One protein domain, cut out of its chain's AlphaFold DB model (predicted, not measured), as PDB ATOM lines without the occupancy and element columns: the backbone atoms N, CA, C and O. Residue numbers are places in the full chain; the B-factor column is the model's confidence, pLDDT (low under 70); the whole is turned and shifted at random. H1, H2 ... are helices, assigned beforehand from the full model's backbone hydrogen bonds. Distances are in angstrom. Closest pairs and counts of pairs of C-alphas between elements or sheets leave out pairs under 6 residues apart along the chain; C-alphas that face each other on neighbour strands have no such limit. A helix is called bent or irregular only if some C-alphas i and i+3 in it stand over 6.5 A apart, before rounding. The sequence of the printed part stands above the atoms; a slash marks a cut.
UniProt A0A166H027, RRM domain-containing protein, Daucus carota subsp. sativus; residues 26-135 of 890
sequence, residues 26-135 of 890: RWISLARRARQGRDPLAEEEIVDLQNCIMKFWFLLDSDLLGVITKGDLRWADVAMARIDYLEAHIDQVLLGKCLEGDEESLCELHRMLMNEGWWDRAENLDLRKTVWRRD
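AT A GLANCE: This is residues 26 to 135 of the 890 residues of the protein "RRM domain-containing protein" of Daucus carota subsp. sativus (UniProt A0A166H027). A long helix, H4, forms the core, with H1, H2 and H3 packed round it, H1 and H3 on its first half and H7 on its second half. Beyond the far end of H4, H5 and H6 make a V that extends the long axis, while the last stretch, residues 124 to 135, folds back past H4 toward H1. The printed part has 110 residues, with seven named helices in the order H1 to H7 and no named strand; its class is all helix. It is compact, with a radius of gyration of the C-alphas of 14.2 A, and spans 42 by 28 by 23 A.

IN THESE COORDINATES: The longest helix, H4, holds residues 73 to 87 and measures 20.6 A from C-alpha 73 at (549.276, 238.086, 468.826) to C-alpha 87 at (544.285, 257.923, 466.300). It is irregular: C-alphas 74 and 77 are 7.4 A apart. Before it come H1, residues 26 to 36, 15.6 A long from C-alpha 26 at (535.220, 241.938, 471.815); H2, residues 43 to 54, 16.1 A; and H3, residues 62 to 68, 10.0 A. After it come H5, residues 92 to 100, 12.4 A; H6, residues 103 to 115, 18.2 A; and H7, residues 118 to 123, 8.7 A, ending at C-alpha 123 at (556.727, 254.222, 472.247).

HOW THE PARTS SIT: H4 is the hub, touching four helices. With residues 73 to 77 alone it touches H1, at a steep tilt of 44 degrees, opposite ways; the closest C-alphas, of Arg 35 and Arg 74, are 4.6 A apart. H2 touches H4 at a shallow tilt of 32 degrees, the same way, closest at the C-alphas of Ile 53 and Met 80, 6.8 A. H3 touches residues 73 to 79 of H4 alone, closest at the C-alphas of Leu 64 and Ala 79, 6.9 A. H7 touches residues 82 to 86 of H4 alone, at a shallow tilt of 22 degrees, opposite ways, closest at the C-alphas of Arg 82 and Ala 122, 5.8 A. H2 and H3, a helical hairpin, only just touch, with 3 pairs of C-alphas within 8 A, the closest those of Gln 50 and Ile 68, 6.7 A. H5 touches H6 at a steep tilt of 49 degrees, closest at the C-alphas of Cys 98 and Leu 106, 5.4 A. H4 and H6 are only just apart, 8.2 A at the closest. Every O i to N i+4 pair is within hydrogen-bond range in H1, H2, H3, H5, H6 and H7; in H4, 8 of 11 are.

THE WHOLE: The C-alphas farthest apart, of Arg 38 and Glu 104, are 43.1 A apart. The printed part has no cut and no long link. The mean pLDDT of the printed part is 84.3; residues 37 to 40, 128, and 134 to 135 are under 70.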
ATOM      1  N   ARG A  26     534.687 243.040 472.632       81.88
ATOM      2  CA  ARG A  26     535.220 241.938 471.815       81.88
ATOM      3  C   ARG A  26     536.741 242.033 471.669       81.88
ATOM      4  O   ARG A  26     537.439 241.138 472.144       81.88
ATOM      5  N   TRP A  27     537.273 243.106 471.080       82.25
ATOM      6  CA  TRP A  27     538.707 243.225 470.773       82.25
ATOM      7  C   TRP A  27     539.569 243.277 472.035       82.25
ATOM      8  O   TRP A  27     540.613 242.625 472.107       82.25
ATOM      9  N   ILE A  28     539.086 243.972 473.067       80.38
ATOM     10  CA  ILE A  28     539.739 244.038 474.380       80.38
ATOM     11  C   ILE A  28     539.795 242.639 475.020       80.38
ATOM     12  O   ILE A  28     540.830 242.256 475.569       80.38
ATOM     13  N   SER A  29     538.727 241.838 474.913       78.88
ATOM     14  CA  SER A  29     538.700 240.460 475.424       78.88
ATOM     15  C   SER A  29     539.647 239.521 474.659       78.88
ATOM     16  O   SER A  29     540.377 238.749 475.286       78.88
ATOM     17  N   LEU A  30     539.709 239.635 473.325       82.06
ATOM     18  CA  LEU A  30     540.580 238.829 472.463       82.06
ATOM     19  C   LEU A  30     542.060 239.134 472.722       82.06
ATOM     20  O   LEU A  30     542.839 238.216 472.985       82.06
ATOM     21  N   ALA A  31     542.440 240.414 472.772       82.94
ATOM     22  CA  ALA A  31     543.802 240.829 473.111       82.94
ATOM     23  C   ALA A  31     544.214 240.364 474.526       82.94
ATOM     24  O   ALA A  31     545.343 239.915 474.737       82.94
ATOM     25  N   ARG A  32     543.291 240.388 475.501       80.31
ATOM     26  CA  ARG A  32     543.533 239.881 476.867       80.31
ATOM     27  C   ARG A  32     543.656 238.354 476.944       80.31
ATOM     28  O   ARG A  32     544.423 237.880 477.787       80.31
ATOM     29  N   ARG A  33     542.951 237.592 476.096       80.94
ATOM     30  CA  ARG A  33     543.135 236.133 475.935       80.94
ATOM     31  C   ARG A  33     544.499 235.830 475.311       80.94
ATOM     32  O   ARG A  33     545.294 235.116 475.924       80.94
ATOM     33  N   ALA A  34     544.822 236.469 474.184       81.31
ATOM     34  CA  ALA A  34     546.091 236.297 473.467       81.31
ATOM     35  C   ALA A  34     547.318 236.627 474.340       81.31
ATOM     36  O   ALA A  34     548.303 235.889 474.337       81.31
ATOM     37  N   ARG A  35     547.234 237.678 475.171       79.56
ATOM     38  CA  ARG A  35     548.250 238.030 476.182       79.56
ATOM     39  C   ARG A  35     548.467 236.936 477.231       79.56
ATOM     40  O   ARG A  35     549.588 236.749 477.698       79.56
ATOM     41  N   GLN A  36     547.397 236.280 477.682       72.00
ATOM     42  CA  GLN A  36     547.451 235.358 478.821       72.00
ATOM     43  C   GLN A  36     547.810 233.921 478.440       72.00
ATOM     44  O   GLN A  36     548.315 233.205 479.302       72.00
ATOM     45  N   GLY A  37     547.556 233.500 477.196       62.62
ATOM     46  CA  GLY A  37     547.977 232.193 476.676       62.62
ATOM     47  C   GLY A  37     547.422 230.979 477.434       62.62
ATOM     48  O   GLY A  37     548.040 229.918 477.404       62.62
ATOM     49  N   ARG A  38     546.302 231.141 478.155       53.81
ATOM     50  CA  ARG A  38     545.634 230.055 478.900       53.81
ATOM     51  C   ARG A  38     544.600 229.328 478.051       53.81
ATOM     52  O   ARG A  38     544.481 228.112 478.150       53.81
ATOM     53  N   ASP A  39     543.895 230.088 477.222       59.91
ATOM     54  CA  ASP A  39     542.856 229.604 476.326       59.91
ATOM     55  C   ASP A  39     543.394 229.688 474.891       59.91
ATOM     56  O   ASP A  39     543.932 230.741 474.523       59.91
ATOM     57  N   PRO A  40     543.257 228.641 474.060       67.00
ATOM     58  CA  PRO A  40     543.468 228.799 472.630       67.00
ATOM     59  C   PRO A  40     542.447 229.807 472.078       67.00
ATOM     60  O   PRO A  40     541.278 229.829 472.477       67.00
ATOM     61  N   LEU A  41     542.898 230.661 471.163       75.50
ATOM     62  CA  LEU A  41     541.995 231.375 470.266       75.50
ATOM     63  C   LEU A  41     541.693 230.466 469.073       75.50
ATOM     64  O   LEU A  41     542.549 229.675 468.675       75.50
ATOM     65  N   ALA A  42     540.487 230.568 468.519       82.75
ATOM     66  CA  ALA A  42     540.196 229.925 467.243       82.75
ATOM     67  C   ALA A  42     541.041 230.572 466.133       82.75
ATOM     68  O   ALA A  42     541.361 231.758 466.205       82.75
ATOM     69  N   GLU A  43     541.377 229.820 465.085       78.19
ATOM     70  CA  GLU A  43     542.163 230.345 463.956       78.19
ATOM     71  C   GLU A  43     541.443 231.527 463.274       78.19
ATOM     72  O   GLU A  43     542.079 232.507 462.894       78.19
ATOM     73  N   GLU A  44     540.107 231.507 463.260       81.88
ATOM     74  CA  GLU A  44     539.248 232.628 462.854       81.88
ATOM     75  C   GLU A  44     539.437 233.872 463.745       81.88
ATOM     76  O   GLU A  44     539.624 234.970 463.230       81.88
ATOM     77  N   GLU A  45     539.466 233.724 465.077       83.38
ATOM     78  CA  GLU A  45     539.694 234.840 466.017       83.38
ATOM     79  C   GLU A  45     541.106 235.436 465.891       83.38
ATOM     80  O   GLU A  45     541.307 236.630 466.124       83.38
ATOM     81  N   ILE A  46     542.086 234.596 465.540       83.25
ATOM     82  CA  ILE A  46     543.476 234.989 465.285       83.25
ATOM     83  C   ILE A  46     543.544 235.842 464.013       83.25
ATOM     84  O   ILE A  46     544.099 236.941 464.048       83.25
ATOM     85  N   VAL A  47     542.932 235.380 462.920       85.25
ATOM     86  CA  VAL A  47     542.892 236.105 461.640       85.25
ATOM     87  C   VAL A  47     542.085 237.403 461.754       85.25
ATOM     88  O   VAL A  47     542.557 238.439 461.289       85.25
ATOM     89  N   ASP A  48     540.937 237.399 462.441       87.25
ATOM     90  CA  ASP A  48     540.137 238.603 462.721       87.25
ATOM     91  C   ASP A  48     540.960 239.671 463.460       87.25
ATOM     92  O   ASP A  48     541.009 240.829 463.037       87.25
ATOM     93  N   LEU A  49     541.639 239.294 464.555       85.62
ATOM     94  CA  LEU A  49     542.442 240.229 465.347       85.62
ATOM     95  C   LEU A  49     543.682 240.708 464.577       85.62
ATOM     96  O   LEU A  49     544.028 241.886 464.656       85.62
ATOM     97  N   GLN A  50     544.324 239.830 463.799       88.00
ATOM     98  CA  GLN A  50     545.443 240.200 462.934       88.00
ATOM     99  C   GLN A  50     545.005 241.209 461.863       88.00
ATOM    100  O   GLN A  50     545.632 242.257 461.738       88.00
ATOM    101  N   ASN A  51     543.908 240.953 461.147       87.94
ATOM    102  CA  ASN A  51     543.374 241.852 460.120       87.94
ATOM    103  C   ASN A  51     542.947 243.210 460.703       87.94
ATOM    104  O   ASN A  51     543.239 244.253 460.116       87.94
ATOM    105  N   CYS A  52     542.317 243.207 461.884       87.56
ATOM    106  CA  CYS A  52     541.931 244.419 462.610       87.56
ATOM    107  C   CYS A  52     543.139 245.332 462.894       87.56
ATOM    108  O   CYS A  52     543.073 246.537 462.648       87.56
ATOM    109  N   ILE A  53     544.264 244.754 463.334       88.69
ATOM    110  CA  ILE A  53     545.506 245.496 463.597       88.69
ATOM    111  C   ILE A  53     546.209 245.905 462.290       88.69
ATOM    112  O   ILE A  53     546.649 247.047 462.150       88.69
ATOM    113  N   MET A  54     546.302 244.992 461.316       87.06
ATOM    114  CA  MET A  54     546.990 245.218 460.037       87.06
ATOM    115  C   MET A  54     546.343 246.321 459.191       87.06
ATOM    116  O   MET A  54     547.044 246.961 458.411       87.06
ATOM    117  N   LYS A  55     545.050 246.618 459.385       89.12
ATOM    118  CA  LYS A  55     544.388 247.785 458.778       89.12
ATOM    119  C   LYS A  55     545.103 249.114 459.090       89.12
ATOM    120  O   LYS A  55     545.063 250.026 458.273       89.12
ATOM    121  N   PHE A  56     545.793 249.212 460.228       89.81
ATOM    122  CA  PHE A  56     546.506 250.412 460.685       89.81
ATOM    123  C   PHE A  56     548.029 250.196 460.738       89.81
ATOM    124  O   PHE A  56     548.720 250.755 461.590       89.81
ATOM    125  N   TRP A  57     548.566 249.370 459.830       90.88
ATOM    126  CA  TRP A  57     549.986 248.990 459.783       90.88
ATOM    127  C   TRP A  57     550.958 250.185 459.799       90.88
ATOM    128  O   TRP A  57     552.014 250.098 460.420       90.88
ATOM    129  N   PHE A  58     550.578 251.309 459.185       89.62
ATOM    130  CA  PHE A  58     551.365 252.547 459.105       89.62
ATOM    131  C   PHE A  58     551.508 253.305 460.443       89.62
ATOM    132  O   PHE A  58     552.315 254.228 460.540       89.62
ATOM    133  N   LEU A  59     550.766 252.915 461.489       90.50
ATOM    134  CA  LEU A  59     550.886 253.455 462.854       90.50
ATOM    135  C   LEU A  59     551.724 252.561 463.790       90.50
ATOM    136  O   LEU A  59     551.869 252.866 464.978       90.50
ATOM    137  N   LEU A  60     552.278 251.455 463.283       90.38
ATOM    138  CA  LEU A  60     553.055 250.481 464.051       90.38
ATOM    139  C   LEU A  60     554.559 250.609 463.784       90.38
ATOM    140  O   LEU A  60     554.985 250.957 462.687       90.38
ATOM    141  N   ASP A  61     555.373 250.265 464.786       86.69
ATOM    142  CA  ASP A  61     556.813 250.072 464.579       86.69
ATOM    143  C   ASP A  61     557.063 248.869 463.659       86.69
ATOM    144  O   ASP A  61     556.320 247.885 463.699       86.69
ATOM    145  N   SER A  62     558.174 248.890 462.920       85.56
ATOM    146  CA  SER A  62     558.640 247.761 462.100       85.56
ATOM    147  C   SER A  62     558.764 246.452 462.892       85.56
ATOM    148  O   SER A  62     558.414 245.392 462.372       85.56
ATOM    149  N   ASP A  63     559.179 246.516 464.160       87.81
ATOM    150  CA  ASP A  63     559.230 245.360 465.063       87.81
ATOM    151  C   ASP A  63     557.829 244.840 465.430       87.81
ATOM    152  O   ASP A  63     557.593 243.634 465.379       87.81
ATOM    153  N   LEU A  64     556.873 245.720 465.758       87.38
ATOM    154  CA  LEU A  64     555.495 245.316 466.077       87.38
ATOM    155  C   LEU A  64     554.806 244.719 464.846       87.38
ATOM    156  O   LEU A  64     554.254 243.619 464.918       87.38
ATOM    157  N   LEU A  65     554.904 245.399 463.703       89.56
ATOM    158  CA  LEU A  65     554.400 244.930 462.415       89.56
ATOM    159  C   LEU A  65     555.035 243.582 462.035       89.56
ATOM    160  O   LEU A  65     554.333 242.629 461.699       89.56
ATOM    161  N   GLY A  66     556.355 243.462 462.186       87.00
ATOM    162  CA  GLY A  66     557.134 242.247 461.951       87.00
ATOM    163  C   GLY A  66     556.877 241.105 462.943       87.00
ATOM    164  O   GLY A  66     557.351 239.993 462.709       87.00
ATOM    165  N   VAL A  67     556.153 241.337 464.038       87.00
ATOM    166  CA  VAL A  67     555.725 240.320 465.015       87.00
ATOM    167  C   VAL A  67     554.271 239.906 464.761       87.00
ATOM    168  O   VAL A  67     553.956 238.716 464.771       87.00
ATOM    169  N   ILE A  68     553.398 240.861 464.435       88.44
ATOM    170  CA  ILE A  68     551.975 240.621 464.143       88.44
ATOM    171  C   ILE A  68     551.789 239.913 462.798       88.44
ATOM    172  O   ILE A  68     551.009 238.969 462.713       88.44
ATOM    173  N   THR A  69     552.576 240.268 461.777       86.62
ATOM    174  CA  THR A  69     552.627 239.538 460.490       86.62
ATOM    175  C   THR A  69     553.056 238.075 460.633       86.62
ATOM    176  O   THR A  69     552.701 237.254 459.791       86.62
ATOM    177  N   LYS A  70     553.768 237.718 461.713       85.19
ATOM    178  CA  LYS A  70     554.147 236.334 462.052       85.19
ATOM    179  C   LYS A  70     553.085 235.602 462.895       85.19
ATOM    180  O   LYS A  70     553.363 234.516 463.395       85.19
ATOM    181  N   GLY A  71     551.899 236.193 463.081       79.94
ATOM    182  CA  GLY A  71     550.791 235.636 463.868       79.94
ATOM    183  C   GLY A  71     550.973 235.726 465.389       79.94
ATOM    184  O   GLY A  71     550.203 235.132 466.144       79.94
ATOM    185  N   ASP A  72     551.985 236.446 465.882       83.75
ATOM    186  CA  ASP A  72     552.395 236.393 467.290       83.75
ATOM    187  C   ASP A  72     551.610 237.395 468.169       83.75
ATOM    188  O   ASP A  72     552.143 238.342 468.759       83.75
ATOM    189  N   LEU A  73     550.290 237.181 468.249       81.88
ATOM    190  CA  LEU A  73     549.276 238.086 468.826       81.88
ATOM    191  C   LEU A  73     549.413 238.389 470.331       81.88
ATOM    192  O   LEU A  73     548.634 239.171 470.879       81.88
ATOM    193  N   ARG A  74     550.437 237.861 471.008       83.06
ATOM    194  CA  ARG A  74     550.798 238.220 472.395       83.06
ATOM    195  C   ARG A  74     551.094 239.718 472.573       83.06
ATOM    196  O   ARG A  74     551.070 240.208 473.698       83.06
ATOM    197  N   TRP A  75     551.350 240.428 471.471       86.81
ATOM    198  CA  TRP A  75     551.626 241.868 471.409       86.81
ATOM    199  C   TRP A  75     550.441 242.718 470.920       86.81
ATOM    200  O   TRP A  75     550.563 243.942 470.849       86.81
ATOM    201  N   ALA A  76     549.284 242.108 470.630       86.12
ATOM    202  CA  ALA A  76     548.085 242.818 470.178       86.12
ATOM    203  C   ALA A  76     547.656 243.932 471.152       86.12
ATOM    204  O   ALA A  76     547.278 245.017 470.725       86.12
ATOM    205  N   ASP A  77     547.792 243.711 472.465       85.62
ATOM    206  CA  ASP A  77     547.438 244.704 473.487       85.62
ATOM    207  C   ASP A  77     548.425 245.889 473.594       85.62
ATOM    208  O   ASP A  77     548.106 246.893 474.232       85.62
ATOM    209  N   VAL A  78     549.603 245.793 472.962       88.06
ATOM    210  CA  VAL A  78     550.554 246.902 472.776       88.06
ATOM    211  C   VAL A  78     550.215 247.662 471.499       88.06
ATOM    212  O   VAL A  78     550.084 248.882 471.534       88.06
ATOM    213  N   ALA A  79     550.034 246.941 470.391       89.50
ATOM    214  CA  ALA A  79     549.729 247.526 469.089       89.50
ATOM    215  C   ALA A  79     548.406 248.305 469.103       89.50
ATOM    216  O   ALA A  79     548.387 249.474 468.736       89.50
ATOM    217  N   MET A  80     547.330 247.713 469.629       87.56
ATOM    218  CA  MET A  80     546.026 248.381 469.723       87.56
ATOM    219  C   MET A  80     546.063 249.591 470.663       87.56
ATOM    220  O   MET A  80     545.514 250.636 470.337       87.56
ATOM    221  N   ALA A  81     546.783 249.502 471.789       88.81
ATOM    222  CA  ALA A  81     546.970 250.636 472.696       88.81
ATOM    223  C   ALA A  81     547.771 251.789 472.067       88.81
ATOM    224  O   ALA A  81     547.578 252.943 472.449       88.81
ATOM    225  N   ARG A  82     548.664 251.480 471.119       91.00
ATOM    226  CA  ARG A  82     549.420 252.461 470.338       91.00
ATOM    227  C   ARG A  82     548.553 253.105 469.254       91.00
ATOM    228  O   ARG A  82     548.573 254.326 469.137       91.00
ATOM    229  N   ILE A  83     547.779 252.308 468.515       90.75
ATOM    230  CA  ILE A  83     546.858 252.798 467.480       90.75
ATOM    231  C   ILE A  83     545.803 253.718 468.117       90.75
ATOM    232  O   ILE A  83     545.696 254.858 467.684       90.75
ATOM    233  N   ASP A  84     545.141 253.300 469.207       89.50
ATOM    234  CA  ASP A  84     544.215 254.135 470.008       89.50
ATOM    235  C   ASP A  84     544.821 255.501 470.389       89.50
ATOM    236  O   ASP A  84     544.134 256.522 470.428       89.50
ATOM    237  N   TYR A  85     546.109 255.506 470.752       89.94
ATOM    238  CA  TYR A  85     546.806 256.704 471.211       89.94
ATOM    239  C   TYR A  85     547.167 257.644 470.057       89.94
ATOM    240  O   TYR A  85     547.053 258.857 470.209       89.94
ATOM    241  N   LEU A  86     547.582 257.096 468.912       89.38
ATOM    242  CA  LEU A  86     547.905 257.874 467.718       89.38
ATOM    243  C   LEU A  86     546.632 258.375 467.017       89.38
ATOM    244  O   LEU A  86     546.567 259.552 466.685       89.38
ATOM    245  N   GLU A  87     545.588 257.547 466.882       89.00
ATOM    246  CA  GLU A  87     544.285 257.923 466.300       89.00
ATOM    247  C   GLU A  87     543.668 259.147 466.999       89.00
ATOM    248  O   GLU A  87     543.129 260.035 466.345       89.00
ATOM    249  N   ALA A  88     543.814 259.255 468.326       87.31
ATOM    250  CA  ALA A  88     543.341 260.405 469.104       87.31
ATOM    251  C   ALA A  88     544.041 261.745 468.771       87.31
ATOM    252  O   ALA A  88     543.620 262.793 469.274       87.31
ATOM    253  N   HIS A  89     545.098 261.715 467.952       86.31
ATOM    254  CA  HIS A  89     545.913 262.854 467.530       86.31
ATOM    255  C   HIS A  89     546.033 262.978 465.996       86.31
ATOM    256  O   HIS A  89     546.907 263.692 465.515       86.31
ATOM    257  N   ILE A  90     545.161 262.308 465.228       89.19
ATOM    258  CA  ILE A  90     545.141 262.347 463.757       89.19
ATOM    259  C   ILE A  90     543.780 262.852 463.266       89.19
ATOM    260  O   ILE A  90     542.733 262.423 463.755       89.19
ATOM    261  N   ASP A  91     543.780 263.733 462.262       88.12
ATOM    262  CA  ASP A  91     542.544 264.182 461.622       88.12
ATOM    263  C   ASP A  91     541.861 263.048 460.847       88.12
ATOM    264  O   ASP A  91     542.462 262.367 460.015       88.12
ATOM    265  N   GLN A  92     540.559 262.874 461.084       88.31
ATOM    266  CA  GLN A  92     539.779 261.746 460.556       88.31
ATOM    267  C   GLN A  92     539.732 261.695 459.018       88.31
ATOM    268  O   GLN A  92     539.594 260.616 458.448       88.31
ATOM    269  N   VAL A  93     539.885 262.843 458.347       88.38
ATOM    270  CA  VAL A  93     539.959 262.935 456.878       88.38
ATOM    271  C   VAL A  93     541.295 262.394 456.357       88.38
ATOM    272  O   VAL A  93     541.308 261.603 455.417       88.38
ATOM    273  N   LEU A  94     542.410 262.763 457.001       88.50
ATOM    274  CA  LEU A  94     543.746 262.268 456.657       88.50
ATOM    275  C   LEU A  94     543.857 260.764 456.945       88.50
ATOM    276  O   LEU A  94     544.350 260.005 456.113       88.50
ATOM    277  N   LEU A  95     543.315 260.317 458.084       89.00
ATOM    278  CA  LEU A  95     543.231 258.899 458.437       89.00
ATOM    279  C   LEU A  95     542.414 258.093 457.414       89.00
ATOM    280  O   LEU A  95     542.806 256.979 457.082       89.00
ATOM    281  N   GLY A  96     541.316 258.655 456.892       88.75
ATOM    282  CA  GLY A  96     540.511 258.041 455.833       88.75
ATOM    283  C   GLY A  96     541.336 257.739 454.581       88.75
ATOM    284  O   GLY A  96     541.435 256.581 454.182       88.75
ATOM    285  N   LYS A  97     542.031 258.746 454.041       88.69
ATOM    286  CA  LYS A  97     542.921 258.575 452.881       88.69
ATOM    287  C   LYS A  97     544.073 257.589 453.138       88.69
ATOM    288  O   LYS A  97     544.404 256.776 452.280       88.69
ATOM    289  N   CYS A  98     544.652 257.601 454.342       88.12
ATOM    290  CA  CYS A  98     545.690 256.637 454.732       88.12
ATOM    291  C   CYS A  98     545.170 255.186 454.770       88.12
ATOM    292  O   CYS A  98     545.930 254.255 454.515       88.12
ATOM    293  N   LEU A  99     543.880 254.985 455.067       89.06
ATOM    294  CA  LEU A  99     543.210 253.680 455.005       89.06
ATOM    295  C   LEU A  99     542.819 253.266 453.576       89.06
ATOM    296  O   LEU A  99     542.671 252.074 453.320       89.06
ATOM    297  N   GLU A 100     542.664 254.226 452.662       88.62
ATOM    298  CA  GLU A 100     542.481 253.998 451.219       88.62
ATOM    299  C   GLU A 100     543.811 253.685 450.502       88.62
ATOM    300  O   GLU A 100     543.798 253.124 449.409       88.62
ATOM    301  N   GLY A 101     544.951 253.974 451.143       86.56
ATOM    302  CA  GLY A 101     546.296 253.675 450.640       86.56
ATOM    303  C   GLY A 101     546.985 254.829 449.909       86.56
ATOM    304  O   GLY A 101     547.962 254.589 449.208       86.56
ATOM    305  N   ASP A 102     546.502 256.065 450.064       91.88
ATOM    306  CA  ASP A 102     547.107 257.261 449.460       91.88
ATOM    307  C   ASP A 102     548.521 257.532 450.017       91.88
ATOM    308  O   ASP A 102     548.692 257.886 451.190       91.88
ATOM    309  N   GLU A 103     549.536 257.379 449.162       89.94
ATOM    310  CA  GLU A 103     550.950 257.559 449.508       89.94
ATOM    311  C   GLU A 103     551.284 258.998 449.938       89.94
ATOM    312  O   GLU A 103     552.124 259.186 450.826       89.94
ATOM    313  N   GLU A 104     550.614 260.015 449.378       89.56
ATOM    314  CA  GLU A 104     550.848 261.415 449.757       89.56
ATOM    315  C   GLU A 104     550.341 261.674 451.180       89.56
ATOM    316  O   GLU A 104     551.084 262.188 452.023       89.56
ATOM    317  N   SER A 105     549.122 261.219 451.485       91.81
ATOM    318  CA  SER A 105     548.537 261.306 452.831       91.81
ATOM    319  C   SER A 105     549.321 260.510 453.873       91.81
ATOM    320  O   SER A 105     549.506 260.985 454.994       91.81
ATOM    321  N   LEU A 106     549.835 259.326 453.520       90.81
ATOM    322  CA  LEU A 106     550.703 258.539 454.405       90.81
ATOM    323  C   LEU A 106     552.015 259.280 454.716       90.81
ATOM    324  O   LEU A 106     552.473 259.275 455.865       90.81
ATOM    325  N   CYS A 107     552.600 259.965 453.729       88.44
ATOM    326  CA  CYS A 107     553.792 260.792 453.923       88.44
ATOM    327  C   CYS A 107     553.514 262.046 454.771       88.44
ATOM    328  O   CYS A 107     554.321 262.384 455.640       88.44
ATOM    329  N   GLU A 108     552.387 262.727 454.549       90.50
ATOM    330  CA  GLU A 108     551.937 263.868 455.357       90.50
ATOM    331  C   GLU A 108     551.711 263.456 456.819       90.50
ATOM    332  O   GLU A 108     552.287 264.053 457.734       90.50
ATOM    333  N   LEU A 109     550.972 262.365 457.039       91.50
ATOM    334  CA  LEU A 109     550.714 261.789 458.357       91.50
ATOM    335  C   LEU A 109     552.011 261.427 459.094       91.50
ATOM    336  O   LEU A 109     552.180 261.771 460.267       91.50
ATOM    337  N   HIS A 110     552.948 260.752 458.421       88.50
ATOM    338  CA  HIS A 110     554.212 260.370 459.046       88.50
ATOM    339  C   HIS A 110     555.040 261.604 459.440       88.50
ATOM    340  O   HIS A 110     555.552 261.662 460.561       88.50
ATOM    341  N   ARG A 111     555.108 262.629 458.574       89.12
ATOM    342  CA  ARG A 111     555.764 263.915 458.877       89.12
ATOM    343  C   ARG A 111     555.117 264.617 460.072       89.12
ATOM    344  O   ARG A 111     555.840 265.041 460.969       89.12
ATOM    345  N   MET A 112     553.786 264.697 460.128       91.44
ATOM    346  CA  MET A 112     553.047 265.310 461.241       91.44
ATOM    347  C   MET A 112     553.373 264.624 462.578       91.44
ATOM    348  O   MET A 112     553.797 265.276 463.537       91.44
ATOM    349  N   LEU A 113     553.241 263.294 462.635       90.44
ATOM    350  CA  LEU A 113     553.484 262.516 463.853       90.44
ATOM    351  C   LEU A 113     554.950 262.568 464.316       90.44
ATOM    352  O   LEU A 113     555.207 262.458 465.519       90.44
ATOM    353  N   MET A 114     555.904 262.711 463.390       86.62
ATOM    354  CA  MET A 114     557.331 262.872 463.693       86.62
ATOM    355  C   MET A 114     557.655 264.287 464.183       86.62
ATOM    356  O   MET A 114     558.266 264.433 465.240       86.62
ATOM    357  N   ASN A 115     557.198 265.325 463.477       89.44
ATOM    358  CA  ASN A 115     557.477 266.727 463.806       89.44
ATOM    359  C   ASN A 115     556.892 267.138 465.164       89.44
ATOM    360  O   ASN A 115     557.541 267.847 465.933       89.44
ATOM    361  N   GLU A 116     555.692 266.659 465.499       87.94
ATOM    362  CA  GLU A 116     555.109 266.874 466.826       87.94
ATOM    363  C   GLU A 116     555.625 265.874 467.878       87.94
ATOM    364  O   GLU A 116     555.329 266.009 469.067       87.94
ATOM    365  N   GLY A 117     556.418 264.870 467.492       87.94
ATOM    366  CA  GLY A 117     556.969 263.868 468.405       87.94
ATOM    367  C   GLY A 117     555.898 263.005 469.076       87.94
ATOM    368  O   GLY A 117     556.000 262.712 470.269       87.94
ATOM    369  N   TRP A 118     554.839 262.629 468.353       89.62
ATOM    370  CA  TRP A 118     553.837 261.671 468.837       89.62
ATOM    371  C   TRP A 118     554.352 260.228 468.790       89.62
ATOM    372  O   TRP A 118     553.997 259.453 469.678       89.62
ATOM    373  N   TRP A 119     555.243 259.888 467.846       86.75
ATOM    374  CA  TRP A 119     555.931 258.585 467.799       86.75
ATOM    375  C   TRP A 119     556.678 258.284 469.114       86.75
ATOM    376  O   TRP A 119     556.362 257.296 469.779       86.75
ATOM    377  N   ASP A 120     557.556 259.186 469.569       84.69
ATOM    378  CA  ASP A 120     558.277 259.075 470.853       84.69
ATOM    379  C   ASP A 120     557.337 258.872 472.057       84.69
ATOM    380  O   ASP A 120     557.629 258.114 472.988       84.69
ATOM    381  N   ARG A 121     556.185 259.557 472.062       86.25
ATOM    382  CA  ARG A 121     555.184 259.453 473.138       86.25
ATOM    383  C   ARG A 121     554.439 258.116 473.098       86.25
ATOM    384  O   ARG A 121     554.120 257.581 474.159       86.25
ATOM    385  N   ALA A 122     554.184 257.588 471.901       87.44
ATOM    386  CA  ALA A 122     553.521 256.308 471.678       87.44
ATOM    387  C   ALA A 122     554.423 255.115 472.046       87.44
ATOM    388  O   ALA A 122     553.943 254.157 472.653       87.44
ATOM    389  N   GLU A 123     555.731 255.196 471.771       83.31
ATOM    390  CA  GLU A 123     556.727 254.222 472.247       83.31
ATOM    391  C   GLU A 123     556.773 254.182 473.791       83.31
ATOM    392  O   GLU A 123     556.805 253.118 474.411       83.31
ATOM    393  N   ASN A 124     556.705 255.353 474.435       82.81
ATOM    394  CA  ASN A 124     556.824 255.510 475.889       82.81
ATOM    395  C   ASN A 124     555.476 255.423 476.649       82.81
ATOM    396  O   ASN A 124     555.369 255.869 477.799       82.81
ATOM    397  N   LEU A 125     554.441 254.839 476.037       84.94
ATOM    398  CA  LEU A 125     553.083 254.770 476.581       84.94
ATOM    399  C   LEU A 125     552.988 253.880 477.840       84.94
ATOM    400  O   LEU A 125     553.338 252.699 477.830       84.94
ATOM    401  N   ASP A 126     552.440 254.410 478.944       78.06
ATOM    402  CA  ASP A 126     552.187 253.609 480.155       78.06
ATOM    403  C   ASP A 126     550.936 252.736 479.989       78.06
ATOM    404  O   ASP A 126     549.833 253.073 480.435       78.06
ATOM    405  N   LEU A 127     551.148 251.575 479.370       74.81
ATOM    406  CA  LEU A 127     550.134 250.566 479.067       74.81
ATOM    407  C   LEU A 127     549.302 250.126 480.286       74.81
ATOM    408  O   LEU A 127     548.222 249.584 480.098       74.81
ATOM    409  N   ARG A 128     549.740 250.359 481.535       67.56
ATOM    410  CA  ARG A 128     548.935 250.042 482.736       67.56
ATOM    411  C   ARG A 128     547.754 250.990 482.947       67.56
ATOM    412  O   ARG A 128     546.855 250.668 483.714       67.56
ATOM    413  N   LYS A 129     547.767 252.167 482.311       70.00
ATOM    414  CA  LYS A 129     546.683 253.162 482.394       70.00
ATOM    415  C   LYS A 129     545.653 253.020 481.266       70.00
ATOM    416  O   LYS A 129     544.521 253.495 481.419       70.00
ATOM    417  N   THR A 130     546.041 252.398 480.148       77.81
ATOM    418  CA  THR A 130     545.186 252.210 478.966       77.81
ATOM    419  C   THR A 130     544.083 251.185 479.244       77.81
ATOM    420  O   THR A 130     544.147 250.418 480.207       77.81
ATOM    421  N   VAL A 131     543.033 251.178 478.418       73.94
ATOM    422  CA  VAL A 131     541.902 250.242 478.575       73.94
ATOM    423  C   VAL A 131     542.369 248.788 478.396       73.94
ATOM    424  O   VAL A 131     541.965 247.899 479.146       73.94
ATOM    425  N   TRP A 132     543.312 248.564 477.479       76.44
ATOM    426  CA  TRP A 132     543.851 247.257 477.103       76.44
ATOM    427  C   TRP A 132     544.407 246.442 478.282       76.44
ATOM    428  O   TRP A 132     544.044 245.272 478.419       76.44
ATOM    429  N   ARG A 133     545.187 247.051 479.197       72.44
ATOM    430  CA  ARG A 133     545.750 246.360 480.386       72.44
ATOM    431  C   ARG A 133     545.154 246.772 481.735       72.44
ATOM    432  O   ARG A 133     545.754 246.472 482.768       72.44
ATOM    433  N   ARG A 134     543.994 247.434 481.763       66.38
ATOM    434  CA  ARG A 134     543.286 247.696 483.024       66.38
ATOM    435  C   ARG A 134     542.566 246.438 483.512       66.38
ATOM    436  O   ARG A 134     541.435 246.165 483.110       66.38
ATOM    437  N   ASP A 135     543.247 245.685 484.364       63.28
ATOM    438  CA  ASP A 135     542.685 244.551 485.098       63.28
ATOM    439  C   ASP A 135     541.929 245.065 486.350       63.28
ATOM    440  O   ASP A 135     542.353 246.047 486.962       63.28
TER     441      ASP A 135